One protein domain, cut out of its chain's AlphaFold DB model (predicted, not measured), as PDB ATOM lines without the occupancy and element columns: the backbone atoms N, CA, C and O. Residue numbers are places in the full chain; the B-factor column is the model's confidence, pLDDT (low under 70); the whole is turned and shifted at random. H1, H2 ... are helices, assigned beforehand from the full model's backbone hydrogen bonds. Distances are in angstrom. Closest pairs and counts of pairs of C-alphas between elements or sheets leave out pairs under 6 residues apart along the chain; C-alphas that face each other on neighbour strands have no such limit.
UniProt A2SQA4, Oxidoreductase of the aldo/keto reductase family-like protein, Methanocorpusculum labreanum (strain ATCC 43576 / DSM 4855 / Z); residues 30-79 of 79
ATOM      1  N   ALA A  30      17.202 -45.691 -16.129       97.81
ATOM      2  CA  ALA A  30      17.957 -45.960 -14.907       97.81
ATOM      3  C   ALA A  30      18.124 -44.686 -14.064       97.81
ATOM      4  O   ALA A  30      18.083 -44.757 -12.835       97.81
ATOM      5  N   SER A  31      18.202 -43.519 -14.711       97.62
ATOM      6  CA  SER A  31      18.239 -42.202 -14.055       97.62
ATOM      7  C   SER A  31      16.996 -41.852 -13.227       97.62
ATOM      8  O   SER A  31      17.035 -40.899 -12.453       97.62
ATOM      9  N   GLN A  32      15.902 -42.618 -13.323       97.75
ATOM     10  CA  GLN A  32      14.746 -42.461 -12.429       97.75
ATOM     11  C   GLN A  32      14.952 -43.108 -11.053       97.75
ATOM     12  O   GLN A  32      14.115 -42.936 -10.165       97.75
ATOM     13  N   CYS A  33      16.041 -43.854 -10.847       98.06
ATOM     14  CA  CYS A  33      16.387 -44.368  -9.531       98.06
ATOM     15  C   CYS A  33      16.675 -43.212  -8.563       98.06
ATOM     16  O   CYS A  33      17.622 -42.454  -8.746       98.06
ATOM     17  N   ILE A  34      15.891 -43.120  -7.490       97.69
ATOM     18  CA  ILE A  34      16.054 -42.101  -6.440       97.69
ATOM     19  C   ILE A  34      16.926 -42.571  -5.266       97.69
ATOM     20  O   ILE A  34      16.885 -41.958  -4.204       97.69
ATOM     21  N   GLN A  35      17.663 -43.677  -5.428       97.75
ATOM     22  CA  GLN A  35      18.494 -44.275  -4.373       97.75
ATOM     23  C   GLN A  35      17.699 -44.595  -3.087       97.75
ATOM     24  O   GLN A  35      18.158 -44.352  -1.979       97.75
ATOM     25  N   CYS A  36      16.477 -45.135  -3.217       97.75
ATOM     26  CA  CYS A  36      15.652 -45.491  -2.051       97.75
ATOM     27  C   CYS A  36      16.067 -46.799  -1.358       97.75
ATOM     28  O   CYS A  36      15.531 -47.111  -0.301       97.75
ATOM     29  N   GLU A  37      16.955 -47.584  -1.978       97.31
ATOM     30  CA  GLU A  37      17.541 -48.825  -1.442       97.31
ATOM     31  C   GLU A  37      16.564 -49.981  -1.132       97.31
ATOM     32  O   GLU A  37      17.006 -51.094  -0.856       97.31
ATOM     33  N   GLU A  38      15.248 -49.812  -1.307       97.50
ATOM     34  CA  GLU A  38      14.250 -50.878  -1.081       97.50
ATOM     35  C   GLU A  38      14.482 -52.155  -1.908       97.50
ATOM     36  O   GLU A  38      13.948 -53.225  -1.602       97.50
ATOM     37  N   CYS A  39      15.208 -52.040  -3.018       97.62
ATOM     38  CA  CYS A  39      15.542 -53.157  -3.890       97.62
ATOM     39  C   CYS A  39      16.638 -54.064  -3.309       97.62
ATOM     40  O   CYS A  39      16.675 -55.241  -3.676       97.62
ATOM     41  N   LEU A  40      17.479 -53.559  -2.398       97.81
ATOM     42  CA  LEU A  40      18.612 -54.295  -1.832       97.81
ATOM     43  C   LEU A  40      18.137 -55.497  -1.010       97.81
ATOM     44  O   LEU A  40      18.557 -56.623  -1.266       97.81
ATOM     45  N   GLU A  41      17.179 -55.287  -0.103       96.69
ATOM     46  CA  GLU A  41      16.616 -56.361   0.731       96.69
ATOM     47  C   GLU A  41      15.833 -57.406  -0.081       96.69
ATOM     48  O   GLU A  41      15.675 -58.552   0.339       96.69
ATOM     49  N   LYS A  42      15.328 -57.017  -1.257       97.50
ATOM     50  CA  LYS A  42      14.490 -57.869  -2.113       97.50
ATOM     51  C   LYS A  42      15.305 -58.692  -3.110       97.50
ATOM     52  O   LYS A  42      14.760 -59.624  -3.699       97.50
ATOM     53  N   CYS A  43      16.573 -58.349  -3.352       97.56
ATOM     54  CA  CYS A  43      17.376 -58.986  -4.389       97.56
ATOM     55  C   CYS A  43      17.977 -60.314  -3.891       97.56
ATOM     56  O   CYS A  43      18.930 -60.295  -3.114       97.56
ATOM     57  N   PRO A  44      17.537 -61.485  -4.393       97.62
ATOM     58  CA  PRO A  44      18.062 -62.779  -3.939       97.62
ATOM     59  C   PRO A  44      19.527 -63.017  -4.338       97.62
ATOM     60  O   PRO A  44      20.167 -63.937  -3.837       97.62
ATOM     61  N   GLN A  45      20.048 -62.217  -5.271       98.25
ATOM     62  CA  GLN A  45      21.434 -62.274  -5.733       98.25
ATOM     63  C   GLN A  45      22.336 -61.260  -5.016       98.25
ATOM     64  O   GLN A  45      23.525 -61.221  -5.313       98.25
ATOM     65  N   HIS A  46      21.790 -60.461  -4.089       96.25
ATOM     66  CA  HIS A  46      22.516 -59.423  -3.348       96.25
ATOM     67  C   HIS A  46      23.273 -58.455  -4.270       96.25
ATOM     68  O   HIS A  46      24.451 -58.166  -4.074       96.25
ATOM     69  N   LEU A  47      22.602 -57.997  -5.329       97.62
ATOM     70  CA  LEU A  47      23.163 -57.004  -6.235       97.62
ATOM     71  C   LEU A  47      23.047 -55.608  -5.623       97.62
ATOM     72  O   LEU A  47      21.979 -55.229  -5.143       97.62
ATOM     73  N   GLU A  48      24.107 -54.816  -5.765       97.50
ATOM     74  CA  GLU A  48      24.118 -53.378  -5.469       97.50
ATOM     75  C   GLU A  48      23.364 -52.608  -6.568       97.50
ATOM     76  O   GLU A  48      23.944 -51.877  -7.373       97.50
ATOM     77  N   ILE A  49      22.051 -52.846  -6.667       98.25
ATOM     78  CA  ILE A  49      21.194 -52.352  -7.755       98.25
ATOM     79  C   ILE A  49      21.303 -50.831  -7.940       98.25
ATOM     80  O   ILE A  49      21.481 -50.419  -9.087       98.25
ATOM     81  N   PRO A  50      21.237 -49.983  -6.893       98.31
ATOM     82  CA  PRO A  50      21.340 -48.537  -7.074       98.31
ATOM     83  C   PRO A  50      22.674 -48.116  -7.708       98.31
ATOM     84  O   PRO A  50      22.680 -47.313  -8.640       98.31
ATOM     85  N   THR A  51      23.789 -48.729  -7.298       98.00
ATOM     86  CA  THR A  51      25.115 -48.493  -7.893       98.00
ATOM     87  C   THR A  51      25.199 -49.002  -9.333       98.00
ATOM     88  O   THR A  51      25.752 -48.331 -10.203       98.00
ATOM     89  N   LEU A  52      24.627 -50.172  -9.627       98.25
ATOM     90  CA  LEU A  52      24.581 -50.696 -10.993       98.25
ATOM     91  C   LEU A  52      23.755 -49.795 -11.920       98.25
ATOM     92  O   LEU A  52      24.141 -49.594 -13.070       98.25
ATOM     93  N   LEU A  53      22.650 -49.223 -11.433       98.31
ATOM     94  CA  LEU A  53      21.840 -48.275 -12.199       98.31
ATOM     95  C   LEU A  53      22.613 -46.986 -12.506       98.31
ATOM     96  O   LEU A  53      22.513 -46.488 -13.623       98.31
ATOM     97  N   GLU A  54      23.459 -46.493 -11.598       98.19
ATOM     98  CA  GLU A  54      24.367 -45.375 -11.906       98.19
ATOM     99  C   GLU A  54      25.365 -45.715 -13.025       98.19
ATOM    100  O   GLU A  54      25.660 -44.869 -13.872       98.19
ATOM    101  N   CYS A  55      25.880 -46.948 -13.068       97.62
ATOM    102  CA  CYS A  55      26.715 -47.405 -14.183       97.62
ATOM    103  C   CYS A  55      25.926 -47.428 -15.499       97.62
ATOM    104  O   CYS A  55      26.435 -46.979 -16.525       97.62
ATOM    105  N   VAL A  56      24.666 -47.876 -15.467       96.94
ATOM    106  CA  VAL A  56      23.776 -47.853 -16.638       96.94
ATOM    107  C   VAL A  56      23.556 -46.427 -17.141       96.94
ATOM    108  O   VAL A  56      23.621 -46.211 -18.348       96.94
ATOM    109  N   VAL A  57      23.358 -45.448 -16.252       97.88
ATOM    110  CA  VAL A  57      23.245 -44.033 -16.648       97.88
ATOM    111  C   VAL A  57      24.501 -43.588 -17.403       97.88
ATOM    112  O   VAL A  57      24.407 -43.085 -18.521       97.88
ATOM    113  N   LYS A  58      25.689 -43.848 -16.849       96.94
ATOM    114  CA  LYS A  58      26.963 -43.435 -17.462       96.94
ATOM    115  C   LYS A  58      27.225 -44.099 -18.814       96.94
ATOM    116  O   LYS A  58      27.764 -43.465 -19.714       96.94
ATOM    117  N   GLU A  59      26.884 -45.379 -18.959       94.81
ATOM    118  CA  GLU A  59      27.197 -46.146 -20.172       94.81
ATOM    119  C   GLU A  59      26.125 -46.027 -21.259       94.81
ATOM    120  O   GLU A  59      26.446 -46.027 -22.452       94.81
ATOM    121  N   LEU A  60      24.850 -45.962 -20.863       95.31
ATOM    122  CA  LEU A  60      23.712 -46.048 -21.775       95.31
ATOM    123  C   LEU A  60      22.918 -44.753 -21.895       95.31
ATOM    124  O   LEU A  60      22.248 -44.587 -22.909       95.31
ATOM    125  N   GLU A  61      22.978 -43.814 -20.956       96.44
ATOM    126  CA  GLU A  61      22.236 -42.548 -21.041       96.44
ATOM    127  C   GLU A  61      23.156 -41.384 -21.431       96.44
ATOM    128  O   GLU A  61      22.847 -40.609 -22.335       96.44
ATOM    129  N   GLU A  62      24.340 -41.296 -20.850       94.69
ATOM    130  CA  GLU A  62      25.238 -40.176 -21.109       94.69
ATOM    131  C   GLU A  62      26.152 -40.399 -22.333       94.69
ATOM    132  O   GLU A  62      26.507 -41.534 -22.668       94.69
ATOM    133  N   PRO A  63      26.550 -39.321 -23.036       92.62
ATOM    134  CA  PRO A  63      26.045 -37.949 -22.904       92.62
ATOM    135  C   PRO A  63      24.757 -37.700 -23.713       92.62
ATOM    136  O   PRO A  63      24.014 -36.771 -23.414       92.62
ATOM    137  N   ASP A  64      24.468 -38.549 -24.703       93.31
ATOM    138  CA  ASP A  64      23.574 -38.192 -25.811       93.31
ATOM    139  C   ASP A  64      22.169 -38.829 -25.722       93.31
ATOM    140  O   ASP A  64      21.589 -39.242 -26.735       93.31
ATOM    141  N   LEU A  65      21.619 -39.057 -24.517       95.50
ATOM    142  CA  LEU A  65      20.269 -39.643 -24.380       95.50
ATOM    143  C   LEU A  65      19.229 -38.769 -25.079       95.50
ATOM    144  O   LEU A  65      18.384 -39.280 -25.810       95.50
ATOM    145  N   LYS A  66      19.297 -37.453 -24.881       95.06
ATOM    146  CA  LYS A  66      18.314 -36.509 -25.416       95.06
ATOM    147  C   LYS A  66      18.266 -36.544 -26.943       95.06
ATOM    148  O   LYS A  66      17.183 -36.636 -27.513       95.06
ATOM    149  N   GLU A  67      19.421 -36.540 -27.591       96.25
ATOM    150  CA  GLU A  67      19.588 -36.601 -29.041       96.25
ATOM    151  C   GLU A  67      18.965 -37.885 -29.595       96.25
ATOM    152  O   GLU A  67      18.212 -37.858 -30.573       96.25
ATOM    153  N   ARG A  68      19.209 -39.016 -28.921       95.06
ATOM    154  CA  ARG A  68      18.588 -40.300 -29.268       95.06
ATOM    155  C   ARG A  68      17.070 -40.250 -29.116       95.06
ATOM    156  O   ARG A  68      16.365 -40.723 -30.005       95.06
ATOM    157  N   LEU A  69      16.549 -39.642 -28.049       94.69
ATOM    158  CA  LEU A  69      15.105 -39.479 -27.850       94.69
ATOM    159  C   LEU A  69      14.463 -38.583 -28.909       94.69
ATOM    160  O   LEU A  69      13.370 -38.890 -29.382       94.69
ATOM    161  N   ASP A  70      15.125 -37.502 -29.309       94.75
ATOM    162  CA  ASP A  70      14.628 -36.617 -30.361       94.75
ATOM    163  C   ASP A  70      14.581 -37.337 -31.718       94.75
ATOM    164  O   ASP A  70      13.599 -37.197 -32.458       94.75
ATOM    165  N   MET A  71      15.577 -38.185 -32.002       93.50
ATOM    166  CA  MET A  71      15.574 -39.075 -33.164       93.50
ATOM    167  C   MET A  71      14.430 -40.098 -33.105       93.50
ATOM    168  O   MET A  71      13.695 -40.250 -34.076       93.50
ATOM    169  N   ILE A  72      14.205 -40.752 -31.963       92.12
ATOM    170  CA  ILE A  72      13.099 -41.711 -31.793       92.12
ATOM    171  C   ILE A  72      11.744 -41.017 -32.001       92.12
ATOM    172  O   ILE A  72      10.905 -41.486 -32.772       92.12
ATOM    173  N   LYS A  73      11.534 -39.849 -31.385       91.19
ATOM    174  CA  LYS A  73      10.300 -39.064 -31.547       91.19
ATOM    175  C   LYS A  73      10.070 -38.620 -32.989       91.19
ATOM    176  O   LYS A  73       8.921 -38.458 -33.395       91.19
ATOM    177  N   SER A  74      11.120 -38.331 -33.759       90.69
ATOM    178  CA  SER A  74      10.962 -37.953 -35.170       90.69
ATOM    179  C   SER A  74      10.585 -39.149 -36.048       90.69
ATOM    180  O   SER A  74       9.800 -38.971 -36.977       90.69
ATOM    181  N   MET A  75      11.063 -40.356 -35.723       87.75
ATOM    182  CA  MET A  75      10.675 -41.598 -36.401       87.75
ATOM    183  C   MET A  75       9.199 -41.940 -36.151       87.75
ATOM    184  O   MET A  75       8.463 -42.192 -37.099       87.75
ATOM    185  N   PHE A  76       8.733 -41.864 -34.901       79.50
ATOM    186  CA  PHE A  76       7.335 -42.166 -34.563       79.50
ATOM    187  C   PHE A  76       6.336 -41.085 -35.007       79.50
ATOM    188  O   PHE A  76       5.190 -41.410 -35.282       79.50
ATOM    189  N   ARG A  77       6.745 -39.813 -35.143       73.81
ATOM    190  CA  ARG A  77       5.888 -38.747 -35.713       73.81
ATOM    191  C   ARG A  77       5.614 -38.897 -37.216       73.81
ATOM    192  O   ARG A  77       4.770 -38.178 -37.738       73.81
ATOM    193  N   GLN A  78       6.351 -39.765 -37.909       56.72
ATOM    194  CA  GLN A  78       6.203 -40.026 -39.346       56.72
ATOM    195  C   GLN A  78       5.344 -41.265 -39.652       56.72
ATOM    196  O   GLN A  78       5.269 -41.671 -40.811       56.72
ATOM    197  N   THR A  79       4.717 -41.867 -38.635       51.47
ATOM    198  CA  THR A  79       3.795 -43.011 -38.764       51.47
ATOM    199  C   THR A  79       2.384 -42.576 -38.394       51.47
ATOM    200  O   THR A  79       1.438 -43.032 -39.072       51.47
TER     201      THR A  79
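Overview. This is residues 30 to 79 of the 79 residues of the protein "Oxidoreductase of the aldo/keto reductase family-like protein" of Methanocorpusculum labreanum (strain ATCC 43576 / DSM 4855 / Z) (UniProt A2SQA4). Picture two helices joined end to end at a corner, with a long loop folding back beside the first of them, H1, and the second, H2, reaching away as an arm. Residues 41 to 46, in the loop, stick out at one end, and residues 66 to 79, of which 66 to 76 belong to H2, stick out at the other. The printed part has 50 residues, with two named helices, H1 then H2, and no named strand; its class is all helix. It is only just extended, close to loose, with a radius of gyration of the C-alphas of 15.0 A, and its C-alphas span 44 by 22 by 18 A, only just elongated.

Arrangement. Start at Ala 30 and read through residues 30 to 48, a stretch with no named element; within it, residues 41 to 46 stand free. Next comes H1, residues 49 to 61, then a tight link of 3 residues, then H2, residues 65 to 76. H1 and H2 meet only through their link. In the backbones of H1 and H2, every O i to N i+4 pair is within hydrogen-bond range.

Along the chain. Find C-alpha 49 at (21.194, -52.352, -7.755); from there H1 runs 16.5 A to C-alpha 61 at (22.236, -42.548, -21.041). Past the link, H2 begins at C-alpha 65 and ends 16.7 A away at C-alpha 76, at (7.335, -42.166, -34.563).

Size, cuts and confidence. Look at Glu 41 and Gln 78 for the two C-alphas farthest apart, 44.5 A. Without the stretches that stand free, the body has 30 residues and spans 29 by 15 by 7 A. The printed part has no cut and ends at residue 79, the chain's last. The mean pLDDT of the printed part is 93.8; residues 78 to 79 are under 70.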